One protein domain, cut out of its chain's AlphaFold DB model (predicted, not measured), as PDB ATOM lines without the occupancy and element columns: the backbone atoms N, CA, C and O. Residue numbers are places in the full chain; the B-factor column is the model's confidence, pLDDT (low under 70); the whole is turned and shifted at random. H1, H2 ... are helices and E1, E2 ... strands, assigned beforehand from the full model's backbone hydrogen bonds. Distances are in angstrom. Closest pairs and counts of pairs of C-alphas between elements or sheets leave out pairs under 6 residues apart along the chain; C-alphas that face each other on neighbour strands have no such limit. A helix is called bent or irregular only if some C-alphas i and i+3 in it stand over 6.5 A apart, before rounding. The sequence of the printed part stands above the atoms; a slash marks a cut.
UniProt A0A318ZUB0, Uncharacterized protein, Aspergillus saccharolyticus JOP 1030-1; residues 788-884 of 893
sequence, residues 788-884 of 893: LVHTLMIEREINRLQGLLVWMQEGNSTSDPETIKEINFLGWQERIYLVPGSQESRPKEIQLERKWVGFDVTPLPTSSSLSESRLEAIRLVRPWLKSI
ATOM      1  N   LEU A 788      99.149 -58.129  40.354       95.38
ATOM      2  CA  LEU A 788      99.592 -59.004  41.440       95.38
ATOM      3  C   LEU A 788     101.118 -59.024  41.545       95.38
ATOM      4  O   LEU A 788     101.658 -58.831  42.631       95.38
ATOM      5  N   VAL A 789     101.820 -59.196  40.420       95.31
ATOM      6  CA  VAL A 789     103.291 -59.250  40.399       95.31
ATOM      7  C   VAL A 789     103.894 -57.916  40.834       95.31
ATOM      8  O   VAL A 789     104.788 -57.902  41.682       95.31
ATOM      9  N   HIS A 790     103.369 -56.789  40.344       93.62
ATOM     10  CA  HIS A 790     103.796 -55.466  40.804       93.62
ATOM     11  C   HIS A 790     103.601 -55.295  42.312       93.62
ATOM     12  O   HIS A 790     104.543 -54.913  43.005       93.62
ATOM     13  N   THR A 791     102.415 -55.627  42.826       94.19
ATOM     14  CA  THR A 791     102.089 -55.522  44.258       94.19
ATOM     15  C   THR A 791     103.007 -56.400  45.102       94.19
ATOM     16  O   THR A 791     103.531 -55.957  46.124       94.19
ATOM     17  N   LEU A 792     103.279 -57.617  44.634       95.50
ATOM     18  CA  LEU A 792     104.192 -58.541  45.286       95.50
ATOM     19  C   LEU A 792     105.615 -57.986  45.359       95.50
ATOM     20  O   LEU A 792     106.232 -58.054  46.418       95.50
ATOM     21  N   MET A 793     106.138 -57.401  44.278       95.19
ATOM     22  CA  MET A 793     107.490 -56.831  44.303       95.19
ATOM     23  C   MET A 793     107.596 -55.599  45.189       95.19
ATOM     24  O   MET A 793     108.610 -55.424  45.857       95.19
ATOM     25  N   ILE A 794     106.553 -54.769  45.228       92.50
ATOM     26  CA  ILE A 794     106.487 -53.633  46.151       92.50
ATOM     27  C   ILE A 794     106.604 -54.133  47.593       92.50
ATOM     28  O   ILE A 794     107.433 -53.629  48.346       92.50
ATOM     29  N   GLU A 795     105.817 -55.143  47.971       92.88
ATOM     30  CA  GLU A 795     105.841 -55.683  49.334       92.88
ATOM     31  C   GLU A 795     107.191 -56.324  49.672       92.88
ATOM     32  O   GLU A 795     107.727 -56.124  50.761       92.88
ATOM     33  N   ARG A 796     107.788 -57.049  48.724       94.06
ATOM     34  CA  ARG A 796     109.109 -57.661  48.905       94.06
ATOM     35  C   ARG A 796     110.214 -56.624  49.060       94.06
ATOM     36  O   ARG A 796     111.073 -56.786  49.923       94.06
ATOM     37  N   GLU A 797     110.171 -55.540  48.290       93.50
ATOM     38  CA  GLU A 797     111.118 -54.434  48.436       93.50
ATOM     39  C   GLU A 797     110.942 -53.716  49.779       93.50
ATOM     40  O   GLU A 797     111.930 -53.390  50.438       93.50
ATOM     41  N   ILE A 798     109.697 -53.532  50.236       91.06
ATOM     42  CA  ILE A 798     109.413 -53.016  51.581       91.06
ATOM     43  C   ILE A 798     110.034 -53.938  52.638       91.06
ATOM     44  O   ILE A 798     110.782 -53.454  53.486       91.06
ATOM     45  N   ASN A 799     109.795 -55.251  52.568       91.00
ATOM     46  CA  ASN A 799     110.344 -56.224  53.519       91.00
ATOM     47  C   ASN A 799     111.881 -56.228  53.515       91.00
ATOM     48  O   ASN A 799     112.503 -56.267  54.577       91.00
ATOM     49  N   ARG A 800     112.501 -56.128  52.332       93.38
ATOM     50  CA  ARG A 800     113.956 -56.019  52.174       93.38
ATOM     51  C   ARG A 800     114.503 -54.773  52.873       93.38
ATOM     52  O   ARG A 800     115.431 -54.876  53.670       93.38
ATOM     53  N   LEU A 801     113.917 -53.603  52.611       91.50
ATOM     54  CA  LEU A 801     114.336 -52.341  53.228       91.50
ATOM     55  C   LEU A 801     114.115 -52.344  54.743       91.50
ATOM     56  O   LEU A 801     114.978 -51.884  55.484       91.50
ATOM     57  N   GLN A 802     113.000 -52.898  55.218       89.25
ATOM     58  CA  GLN A 802     112.748 -53.057  56.650       89.25
ATOM     59  C   GLN A 802     113.788 -53.962  57.312       89.25
ATOM     60  O   GLN A 802     114.313 -53.603  58.363       89.25
ATOM     61  N   GLY A 803     114.118 -55.096  56.688       90.44
ATOM     62  CA  GLY A 803     115.168 -55.994  57.165       90.44
ATOM     63  C   GLY A 803     116.523 -55.294  57.255       90.44
ATOM     64  O   GLY A 803     117.203 -55.415  58.270       90.44
ATOM     65  N   LEU A 804     116.882 -54.494  56.244       90.38
ATOM     66  CA  LEU A 804     118.109 -53.691  56.264       90.38
ATOM     67  C   LEU A 804     118.107 -52.649  57.381       90.38
ATOM     68  O   LEU A 804     119.105 -52.512  58.080       90.38
ATOM     69  N   LEU A 805     116.996 -51.935  57.580       89.00
ATOM     70  CA  LEU A 805     116.885 -50.930  58.637       89.00
ATOM     71  C   LEU A 805     117.032 -51.550  60.030       89.00
ATOM     72  O   LEU A 805     117.766 -51.008  60.851       89.00
ATOM     73  N   VAL A 806     116.371 -52.683  60.290       88.38
ATOM     74  CA  VAL A 806     116.511 -53.415  61.561       88.38
ATOM     75  C   VAL A 806     117.955 -53.877  61.749       88.38
ATOM     76  O   VAL A 806     118.545 -53.638  62.798       88.38
ATOM     77  N   TRP A 807     118.560 -54.445  60.706       88.12
ATOM     78  CA  TRP A 807     119.946 -54.898  60.751       88.12
ATOM     79  C   TRP A 807     120.940 -53.758  61.041       88.12
ATOM     80  O   TRP A 807     121.859 -53.924  61.843       88.12
ATOM     81  N   MET A 808     120.730 -52.574  60.452       87.81
ATOM     82  CA  MET A 808     121.530 -51.376  60.738       87.81
ATOM     83  C   MET A 808     121.326 -50.868  62.174       87.81
ATOM     84  O   MET A 808     122.279 -50.408  62.803       87.81
ATOM     85  N   GLN A 809     120.098 -50.939  62.701       88.38
ATOM     86  CA  GLN A 809     119.774 -50.513  64.070       88.38
ATOM     87  C   GLN A 809     120.448 -51.382  65.136       88.38
ATOM     88  O   GLN A 809     120.798 -50.874  66.199       88.38
ATOM     89  N   GLU A 810     120.680 -52.661  64.847       88.88
ATOM     90  CA  GLU A 810     121.400 -53.581  65.736       88.88
ATOM     91  C   GLU A 810     122.907 -53.274  65.834       88.88
ATOM     92  O   GLU A 810     123.616 -53.889  66.627       88.88
ATOM     93  N   GLY A 811     123.413 -52.298  65.068       86.75
ATOM     94  CA  GLY A 811     124.830 -51.931  65.065       86.75
ATOM     95  C   GLY A 811     125.719 -52.974  64.389       86.75
ATOM     96  O   GLY A 811     126.943 -52.928  64.535       86.75
ATOM     97  N   ASN A 812     125.117 -53.907  63.647       83.81
ATOM     98  CA  ASN A 812     125.846 -54.916  62.900       83.81
ATOM     99  C   ASN A 812     126.699 -54.229  61.828       83.81
ATOM    100  O   ASN A 812     126.219 -53.453  61.001       83.81
ATOM    101  N   SER A 813     128.002 -54.490  61.865       78.81
ATOM    102  CA  SER A 813     128.935 -53.971  60.874       78.81
ATOM    103  C   SER A 813     128.980 -54.909  59.671       78.81
ATOM    104  O   SER A 813     129.028 -56.127  59.827       78.81
ATOM    105  N   THR A 814     129.085 -54.350  58.467       78.19
ATOM    106  CA  THR A 814     129.345 -55.091  57.218       78.19
ATOM    107  C   THR A 814     130.713 -55.791  57.192       78.19
ATOM    108  O   THR A 814     131.089 -56.363  56.174       78.19
ATOM    109  N   SER A 815     131.490 -55.727  58.277       81.31
ATOM    110  CA  SER A 815     132.832 -56.305  58.369       81.31
ATOM    111  C   SER A 815     132.861 -57.783  58.767       81.31
ATOM    112  O   SER A 815     133.886 -58.423  58.536       81.31
ATOM    113  N   ASP A 816     131.776 -58.340  59.320       80.12
ATOM    114  CA  ASP A 816     131.732 -59.752  59.716       80.12
ATOM    115  C   ASP A 816     131.247 -60.671  58.571       80.12
ATOM    116  O   ASP A 816     130.062 -60.657  58.225       80.12
ATOM    117  N   PRO A 817     132.125 -61.503  57.979       72.12
ATOM    118  CA  PRO A 817     131.785 -62.341  56.831       72.12
ATOM    119  C   PRO A 817     130.766 -63.450  57.127       72.12
ATOM    120  O   PRO A 817     130.124 -63.918  56.185       72.12
ATOM    121  N   GLU A 818     130.619 -63.909  58.376       75.56
ATOM    122  CA  GLU A 818     129.619 -64.934  58.718       75.56
ATOM    123  C   GLU A 818     128.218 -64.323  58.787       75.56
ATOM    124  O   GLU A 818     127.319 -64.802  58.093       75.56
ATOM    125  N   THR A 819     128.071 -63.191  59.480       73.62
ATOM    126  CA  THR A 819     126.828 -62.403  59.492       73.62
ATOM    127  C   THR A 819     126.391 -62.003  58.076       73.62
ATOM    128  O   THR A 819     125.208 -62.085  57.744       73.62
ATOM    129  N   ILE A 820     127.340 -61.654  57.193       77.31
ATOM    130  CA  ILE A 820     127.052 -61.304  55.790       77.31
ATOM    131  C   ILE A 820     126.348 -62.441  55.039       77.31
ATOM    132  O   ILE A 820     125.496 -62.164  54.196       77.31
ATOM    133  N   LYS A 821     126.662 -63.715  55.319       80.44
ATOM    134  CA  LYS A 821     126.029 -64.844  54.617       80.44
ATOM    135  C   LYS A 821     124.544 -64.949  54.930       80.44
ATOM    136  O   LYS A 821     123.762 -65.221  54.021       80.44
ATOM    137  N   GLU A 822     124.164 -64.715  56.183       79.00
ATOM    138  CA  GLU A 822     122.770 -64.796  56.613       79.00
ATOM    139  C   GLU A 822     121.938 -63.660  56.033       79.00
ATOM    140  O   GLU A 822     120.827 -63.903  55.581       79.00
ATOM    141  N   ILE A 823     122.488 -62.447  55.966       88.38
ATOM    142  CA  ILE A 823     121.777 -61.256  55.474       88.38
ATOM    143  C   ILE A 823     121.949 -61.009  53.975       88.38
ATOM    144  O   ILE A 823     121.386 -60.052  53.450       88.38
ATOM    145  N   ASN A 824     122.727 -61.836  53.268       90.12
ATOM    146  CA  ASN A 824     123.085 -61.612  51.865       90.12
ATOM    147  C   ASN A 824     121.844 -61.384  50.986       90.12
ATOM    148  O   ASN A 824     121.852 -60.570  50.069       90.12
ATOM    149  N   PHE A 825     120.731 -62.049  51.304       89.94
ATOM    150  CA  PHE A 825     119.469 -61.886  50.585       89.94
ATOM    151  C   PHE A 825     118.917 -60.449  50.616       89.94
ATOM    152  O   PHE A 825     118.232 -60.059  49.675       89.94
ATOM    153  N   LEU A 826     119.241 -59.651  51.640       93.06
ATOM    154  CA  LEU A 826     118.809 -58.257  51.762       93.06
ATOM    155  C   LEU A 826     119.540 -57.310  50.797       93.06
ATOM    156  O   LEU A 826     119.013 -56.247  50.459       93.06
ATOM    157  N   GLY A 827     120.731 -57.690  50.328       93.19
ATOM    158  CA  GLY A 827     121.511 -56.900  49.373       93.19
ATOM    159  C   GLY A 827     121.030 -57.014  47.921       93.19
ATOM    160  O   GLY A 827     121.506 -56.286  47.049       93.19
ATOM    161  N   TRP A 828     120.078 -57.908  47.645       95.44
ATOM    162  CA  TRP A 828     119.516 -58.135  46.316       95.44
ATOM    163  C   TRP A 828     118.168 -57.433  46.153       95.44
ATOM    164  O   TRP A 828     117.222 -57.733  46.874       95.44
ATOM    165  N   GLN A 829     118.055 -56.553  45.160       95.19
ATOM    166  CA  GLN A 829     116.791 -55.949  44.741       95.19
ATOM    167  C   GLN A 829     116.185 -56.747  43.583       95.19
ATOM    168  O   GLN A 829     116.879 -57.091  42.626       95.19
ATOM    169  N   GLU A 830     114.885 -57.008  43.648       94.88
ATOM    170  CA  GLU A 830     114.135 -57.745  42.626       94.88
ATOM    171  C   GLU A 830     113.367 -56.763  41.724       94.88
ATOM    172  O   GLU A 830     112.836 -55.753  42.192       94.88
ATOM    173  N   ARG A 831     113.362 -57.005  40.408       93.88
ATOM    174  CA  ARG A 831     112.769 -56.120  39.390       93.88
ATOM    175  C   ARG A 831     111.987 -56.926  38.366       93.88
ATOM    176  O   ARG A 831     112.424 -57.997  37.965       93.88
ATOM    177  N   ILE A 832     110.860 -56.385  37.915       93.81
ATOM    178  CA  ILE A 832     110.042 -57.000  36.864       93.81
ATOM    179  C   ILE A 832     110.295 -56.287  35.545       93.81
ATOM    180  O   ILE A 832     110.282 -55.056  35.496       93.81
ATOM    181  N   TYR A 833     110.413 -57.066  34.477       91.56
ATOM    182  CA  TYR A 833     110.339 -56.591  33.107       91.56
ATOM    183  C   TYR A 833     109.137 -57.236  32.432       91.56
ATOM    184  O   TYR A 833     108.978 -58.456  32.420       91.56
ATOM    185  N   LEU A 834     108.276 -56.393  31.872       89.81
ATOM    186  CA  LEU A 834     107.218 -56.835  30.977       89.81
ATOM    187  C   LEU A 834     107.828 -56.900  29.584       89.81
ATOM    188  O   LEU A 834     108.014 -55.862  28.948       89.81
ATOM    189  N   VAL A 835     108.167 -58.103  29.122       89.19
ATOM    190  CA  VAL A 835     108.666 -58.264  27.758       89.19
ATOM    191  C   VAL A 835     107.466 -58.120  26.820       89.19
ATOM    192  O   VAL A 835     106.506 -58.890  26.937       89.19
ATOM    193  N   PRO A 836     107.450 -57.116  25.920       83.31
ATOM    194  CA  PRO A 836     106.383 -57.005  24.941       83.31
ATOM    195  C   PRO A 836     106.416 -58.261  24.067       83.31
ATOM    196  O   PRO A 836     107.414 -58.536  23.400       83.31
ATOM    197  N   GLY A 837     105.342 -59.052  24.111       81.06
ATOM    198  CA  GLY A 837     105.218 -60.242  23.279       81.06
ATOM    199  C   GLY A 837     105.354 -59.852  21.810       81.06
ATOM    200  O   GLY A 837     104.694 -58.923  21.351       81.06
ATOM    201  N   SER A 838     106.202 -60.557  21.062       80.44
ATOM    202  CA  SER A 838     106.442 -60.298  19.633       80.44
ATOM    203  C   SER A 838     105.219 -60.564  18.739       80.44
ATOM    204  O   SER A 838     105.263 -60.296  17.541       80.44
ATOM    205  N   GLN A 839     104.121 -61.067  19.308       79.88
ATOM    206  CA  GLN A 839     102.828 -61.251  18.657       79.88
ATOM    207  C   GLN A 839     101.709 -60.772  19.586       79.88
ATOM    208  O   GLN A 839     101.683 -61.147  20.758       79.88
ATOM    209  N   GLU A 840     100.754 -60.012  19.039       79.62
ATOM    210  CA  GLU A 840      99.598 -59.435  19.754       79.62
ATOM    211  C   GLU A 840      98.730 -60.469  20.499       79.62
ATOM    212  O   GLU A 840      97.930 -60.099  21.353       79.62
ATOM    213  N   SER A 841      98.890 -61.767  20.217       79.69
ATOM    214  CA  SER A 841      98.083 -62.841  20.800       79.69
ATOM    215  C   SER A 841      98.722 -63.577  21.981       79.69
ATOM    216  O   SER A 841      98.063 -64.445  22.555       79.69
ATOM    217  N   ARG A 842      99.987 -63.314  22.344       75.75
ATOM    218  CA  ARG A 842     100.614 -63.983  23.499       75.75
ATOM    219  C   ARG A 842     100.513 -63.117  24.757       75.75
ATOM    220  O   ARG A 842     100.799 -61.921  24.681       75.75
ATOM    221  N   PRO A 843     100.130 -63.697  25.913       77.00
ATOM    222  CA  PRO A 843     100.166 -62.977  27.180       77.00
ATOM    223  C   PRO A 843     101.578 -62.432  27.409       77.00
ATOM    224  O   PRO A 843     102.563 -63.098  27.087       77.00
ATOM    225  N   LYS A 844     101.665 -61.192  27.909       81.88
ATOM    226  CA  LYS A 844     102.946 -60.534  28.193       81.88
ATOM    227  C   LYS A 844     103.751 -61.426  29.130       81.88
ATOM    228  O   LYS A 844     103.292 -61.731  30.228       81.88
ATOM    229  N   GLU A 845     104.930 -61.836  28.684       89.69
ATOM    230  CA  GLU A 845     105.823 -62.652  29.493       89.69
ATOM    231  C   GLU A 845     106.395 -61.777  30.611       89.69
ATOM    232  O   GLU A 845     106.989 -60.721  30.364       89.69
ATOM    233  N   ILE A 846     106.152 -62.191  31.852       91.12
ATOM    234  CA  ILE A 846     106.650 -61.511  33.043       91.12
ATOM    235  C   ILE A 846     108.015 -62.112  33.359       91.12
ATOM    236  O   ILE A 846     108.100 -63.270  33.762       91.12
ATOM    237  N   GLN A 847     109.078 -61.326  33.193       92.81
ATOM    238  CA  GLN A 847     110.429 -61.727  33.577       92.81
ATOM    239  C   GLN A 847     110.820 -61.045  34.885       92.81
ATOM    240  O   GLN A 847     110.672 -59.831  35.036       92.81
ATOM    241  N   LEU A 848     111.316 -61.835  35.833       95.50
ATOM    242  CA  LEU A 848     111.841 -61.349  37.101       95.50
ATOM    243  C   LEU A 848     113.375 -61.376  37.048       95.50
ATOM    244  O   LEU A 848     113.971 -62.414  36.775       95.50
ATOM    245  N   GLU A 849     114.004 -60.236  37.311       95.50
ATOM    246  CA  GLU A 849     115.456 -60.087  37.435       95.50
ATOM    247  C   GLU A 849     115.819 -59.760  38.885       95.50
ATOM    248  O   GLU A 849     115.051 -59.137  39.626       95.50
ATOM    249  N   ARG A 850     117.039 -60.116  39.278       95.81
ATOM    250  CA  ARG A 850     117.606 -59.777  40.575       95.81
ATOM    251  C   ARG A 850     118.930 -59.043  40.398       95.81
ATOM    252  O   ARG A 850     119.838 -59.545  39.745       95.81
ATOM    253  N   LYS A 851     119.058 -57.869  41.016       95.50
ATOM    254  CA  LYS A 851     120.249 -57.014  40.947       95.50
ATOM    255  C   LYS A 851     120.835 -56.790  42.336       95.50
ATOM    256  O   LYS A 851     120.118 -56.398  43.252       95.50
ATOM    257  N   TRP A 852     122.142 -56.986  42.491       95.25
ATOM    258  CA  TRP A 852     122.844 -56.614  43.720       95.25
ATOM    259  C   TRP A 852     122.876 -55.090  43.857       95.25
ATOM    260  O   TRP A 852     123.416 -54.394  42.994       95.25
ATOM    261  N   VAL A 853     122.279 -54.575  44.928       94.81
ATOM    262  CA  VAL A 853     122.270 -53.145  45.279       94.81
ATOM    263  C   VAL A 853     123.116 -52.845  46.515       94.81
ATOM    264  O   VAL A 853     123.341 -51.680  46.821       94.81
ATOM    265  N   GLY A 854     123.627 -53.882  47.185       92.31
ATOM    266  CA  GLY A 854     124.386 -53.750  48.422       92.31
ATOM    267  C   GLY A 854     123.497 -53.472  49.634       92.31
ATOM    268  O   GLY A 854     122.271 -53.565  49.573       92.31
ATOM    269  N   PHE A 855     124.141 -53.150  50.752       91.25
ATOM    270  CA  PHE A 855     123.482 -52.875  52.033       91.25
ATOM    271  C   PHE A 855     123.275 -51.376  52.285       91.25
ATOM    272  O   PHE A 855     122.723 -50.997  53.316       91.25
ATOM    273  N   ASP A 856     123.711 -50.529  51.349       84.25
ATOM    274  CA  ASP A 856     123.651 -49.080  51.480       84.25
ATOM    275  C   ASP A 856     122.200 -48.606  51.329       84.25
ATOM    276  O   ASP A 856     121.689 -48.383  50.229       84.25
ATOM    277  N   VAL A 857     121.518 -48.455  52.460       81.31
ATOM    278  CA  VAL A 857     120.278 -47.681  52.550       81.31
ATOM    279  C   VAL A 857     120.674 -46.270  52.945       81.31
ATOM    280  O   VAL A 857     121.408 -46.094  53.917       81.31
ATOM    281  N   THR A 858     120.201 -45.259  52.207       76.94
ATOM    282  CA  THR A 858     120.403 -43.856  52.589       76.94
ATOM    283  C   THR A 858     119.968 -43.691  54.049       76.94
ATOM    284  O   THR A 858     118.784 -43.885  54.336       76.94
ATOM    285  N   PRO A 859     120.899 -43.402  54.980       60.78
ATOM    286  CA  PRO A 859     120.596 -43.414  56.400       60.78
ATOM    287  C   PRO A 859     119.541 -42.352  56.693       60.78
ATOM    288  O   PRO A 859     119.701 -41.175  56.363       60.78
ATOM    289  N   LEU A 860     118.434 -42.799  57.272       55.66
ATOM    290  CA  LEU A 860     117.306 -41.949  57.622       55.66
ATOM    291  C   LEU A 860     117.533 -41.276  58.980       55.66
ATOM    292  O   LEU A 860     118.227 -41.834  59.835       55.66
ATOM    293  N   PRO A 861     116.944 -40.088  59.208       60.00
ATOM    294  CA  PRO A 861     116.940 -39.471  60.525       60.00
ATOM    295  C   PRO A 861     116.278 -40.429  61.525       60.00
ATOM    296  O   PRO A 861     115.172 -40.913  61.301       60.00
ATOM    297  N   THR A 862     116.983 -40.727  62.613       54.72
ATOM    298  CA  THR A 862     116.589 -41.674  63.664       54.72
ATOM    299  C   THR A 862     115.247 -41.291  64.297       54.72
ATOM    300  O   THR A 862     115.211 -40.447  65.193       54.72
ATOM    301  N   SER A 863     114.150 -41.914  63.863       52.69
ATOM    302  CA  SER A 863     112.874 -41.937  64.587       52.69
ATOM    303  C   SER A 863     112.626 -43.341  65.156       52.69
ATOM    304  O   SER A 863     113.115 -44.342  64.631       52.69
ATOM    305  N   SER A 864     111.968 -43.413  66.312       55.38
ATOM    306  CA  SER A 864     112.097 -44.515  67.274       55.38
ATOM    307  C   SER A 864     111.023 -45.610  67.188       55.38
ATOM    308  O   SER A 864     110.946 -46.434  68.099       55.38
ATOM    309  N   SER A 865     110.198 -45.672  66.133       71.38
ATOM    310  CA  SER A 865     109.121 -46.676  66.042       71.38
ATOM    311  C   SER A 865     109.173 -47.587  64.802       71.38
ATOM    312  O   SER A 865     109.442 -47.167  63.679       71.38
ATOM    313  N   LEU A 866     108.844 -48.870  64.998       60.88
ATOM    314  CA  LEU A 866     108.727 -49.900  63.947       60.88
ATOM    315  C   LEU A 866     107.598 -49.623  62.933       60.88
ATOM    316  O   LEU A 866     107.635 -50.100  61.799       60.88
ATOM    317  N   SER A 867     106.574 -48.863  63.323       65.88
ATOM    318  CA  SER A 867     105.537 -48.393  62.397       65.88
ATOM    319  C   SER A 867     106.076 -47.324  61.445       65.88
ATOM    320  O   SER A 867     105.760 -47.343  60.255       65.88
ATOM    321  N   GLU A 868     106.948 -46.436  61.931       70.12
ATOM    322  CA  GLU A 868     107.607 -45.436  61.087       70.12
ATOM    323  C   GLU A 868     108.576 -46.075  60.095       70.12
ATOM    324  O   GLU A 868     108.595 -45.653  58.943       70.12
ATOM    325  N   SER A 869     109.302 -47.138  60.468       65.69
ATOM    326  CA  SER A 869     110.232 -47.800  59.538       65.69
ATOM    327  C   SER A 869     109.532 -48.384  58.304       65.69
ATOM    328  O   SER A 869     110.089 -48.333  57.208       65.69
ATOM    329  N   ARG A 870     108.286 -48.877  58.431       68.50
ATOM    330  CA  ARG A 870     107.488 -49.330  57.275       68.50
ATOM    331  C   ARG A 870     107.011 -48.172  56.413       68.50
ATOM    332  O   ARG A 870     107.134 -48.239  55.195       68.50
ATOM    333  N   LEU A 871     106.444 -47.133  57.027       76.00
ATOM    334  CA  LEU A 871     106.012 -45.932  56.303       76.00
ATOM    335  C   LEU A 871     107.179 -45.296  55.554       76.00
ATOM    336  O   LEU A 871     107.008 -44.785  54.448       76.00
ATOM    337  N   GLU A 872     108.368 -45.376  56.134       73.56
ATOM    338  CA  GLU A 872     109.579 -44.883  55.519       73.56
ATOM    339  C   GLU A 872     110.087 -45.803  54.408       73.56
ATOM    340  O   GLU A 872     110.393 -45.317  53.325       73.56
ATOM    341  N   ALA A 873     110.056 -47.126  54.590       73.88
ATOM    342  CA  ALA A 873     110.284 -48.060  53.487       73.88
ATOM    343  C   ALA A 873     109.313 -47.785  52.321       73.88
ATOM    344  O   ALA A 873     109.733 -47.688  51.173       73.88
ATOM    345  N   ILE A 874     108.031 -47.529  52.604       78.75
ATOM    346  CA  ILE A 874     107.038 -47.126  51.595       78.75
ATOM    347  C   ILE A 874     107.431 -45.802  50.918       78.75
ATOM    348  O   ILE A 874     107.299 -45.668  49.698       78.75
ATOM    349  N   ARG A 875     107.933 -44.810  51.669       80.00
ATOM    350  CA  ARG A 875     108.438 -43.548  51.096       80.00
ATOM    351  C   ARG A 875     109.651 -43.775  50.198       80.00
ATOM    352  O   ARG A 875     109.682 -43.198  49.113       80.00
ATOM    353  N   LEU A 876     110.587 -44.635  50.598       78.19
ATOM    354  CA  LEU A 876     111.766 -45.008  49.811       78.19
ATOM    355  C   LEU A 876     111.404 -45.770  48.530       78.19
ATOM    356  O   LEU A 876     112.084 -45.622  47.517       78.19
ATOM    357  N   VAL A 877     110.312 -46.535  48.539       80.75
ATOM    358  CA  VAL A 877     109.822 -47.278  47.365       80.75
ATOM    359  C   VAL A 877     109.025 -46.384  46.402       80.75
ATOM    360  O   VAL A 877     108.911 -46.687  45.214       80.75
ATOM    361  N   ARG A 878     108.525 -45.221  46.845       82.75
ATOM    362  CA  ARG A 878     107.712 -44.310  46.016       82.75
ATOM    363  C   ARG A 878     108.405 -43.810  44.731       82.75
ATOM    364  O   ARG A 878     107.737 -43.784  43.696       82.75
ATOM    365  N   PRO A 879     109.690 -43.402  44.718       81.44
ATOM    366  CA  PRO A 879     110.383 -43.041  43.477       81.44
ATOM    367  C   PRO A 879     110.490 -44.212  42.496       81.44
ATOM    368  O   PRO A 879     110.328 -44.032  41.292       81.44
ATOM    369  N   TRP A 880     110.712 -45.419  43.015       76.19
ATOM    370  CA  TRP A 880     110.788 -46.637  42.215       76.19
ATOM    371  C   TRP A 880     109.429 -46.989  41.592       76.19
ATOM    372  O   TRP A 880     109.365 -47.228  40.386       76.19
ATOM    373  N   LEU A 881     108.341 -46.878  42.364       76.50
ATOM    374  CA  LEU A 881     106.956 -47.008  41.886       76.50
ATOM    375  C   LEU A 881     106.659 -46.098  40.686       76.50
ATOM    376  O   LEU A 881     106.082 -46.551  39.701       76.50
ATOM    377  N   LYS A 882     107.111 -44.838  40.741       80.00
ATOM    378  CA  LYS A 882     106.952 -43.880  39.633       80.00
ATOM    379  C   LYS A 882     107.730 -44.275  38.377       80.00
ATOM    380  O   LYS A 882     107.296 -43.964  37.277       80.00
ATOM    381  N   SER A 883     108.880 -44.937  38.521       76.62
ATOM    382  CA  SER A 883     109.653 -45.404  37.361       76.62
ATOM    383  C   SER A 883     108.984 -46.583  36.648       76.62
ATOM    384  O   SER A 883     109.132 -46.733  35.439       76.62
ATOM    385  N   ILE A 884     108.227 -47.395  37.391       66.69
ATOM    386  CA  ILE A 884     107.577 -48.604  36.882       66.69
ATOM    387  C   ILE A 884     106.239 -48.300  36.218       66.69
ATOM    388  O   ILE A 884     105.905 -48.940  35.225       66.69
TER     389      ILE A 884
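This is residues 788 to 884 of the 893 residues of an uncharacterized protein of Aspergillus saccharolyticus JOP 1030-1 (UniProt A0A318ZUB0). A long helix, H1, forms the core, with helix H3 crossing it on one side and a two-stranded ribbon, E1 and E2, along its first part on the other. H2 folds back onto H1 and leads straight into the ribbon, whose turn makes one end of the longest axis. The 97 printed residues include three named helices and two named strands, in the order H1 H2 E1 E2 H3; the sheet E1 - E2 is antiparallel and the class is mixed. The whole is loose, with a radius of gyration of the C-alphas of 16.1 A, and elongated, spanning 53 by 29 by 17 A.

H1, residues 788 to 809, and H2, residues 817 to 827, form a helical hairpin: residues 800 to 804 of H1 touch H2, closest at the C-alphas of Arg 800 and Leu 826, 5.4 A, opposite ways at a shallow tilt of 34 degrees, only just short of steep. The closest C-alphas of H1 and E1, residues 828 to 835, are Met 793 and Glu 830, 6.9 A. E1 and E2, residues 845 to 852, form an antiparallel hairpin at 154 degrees; N 831 and O 849 are within hydrogen-bond range at 2.8 A. H1 and E2 are only just apart, at 8.4 A. H3, residues 866 to 884, touches H1, closest at the C-alphas of Ile 798 and Ala 873, 5.4 A, opposite ways at a steep tilt of 46 degrees. H3 is apart from E1 and H2. Every O i to N i+4 pair is within hydrogen-bond range in H1, 12 of 15 in H3 and 2 of 7 in H2, where 4 of 8 O i to N i+3 pairs are.

H1 begins at C-alpha 788 (99.592, -59.004, 41.440) and is 31.5 A long. H2, 13.8 A long, is irregular: C-alphas 822 and 825 are 7.5 A apart. E1 measures 21.5 A and E2 23.0 A. H3, 27.1 A long, ends at C-alpha 884 (107.577, -48.604, 36.882); it has a kink of 33 degrees near residue 878 and is only just irregular, with C-alphas 876 and 879 6.8 A apart.

The C-alphas of Gly 811 and Ser 841 are the two farthest apart, 52.9 A. The printed part has no cut. The link from E2 to H3, residues 853 to 865, is long. Mean pLDDT of the printed part is 83.2; residues 859 to 864, 866 to 867, 869 to 870 and 884 are under 70.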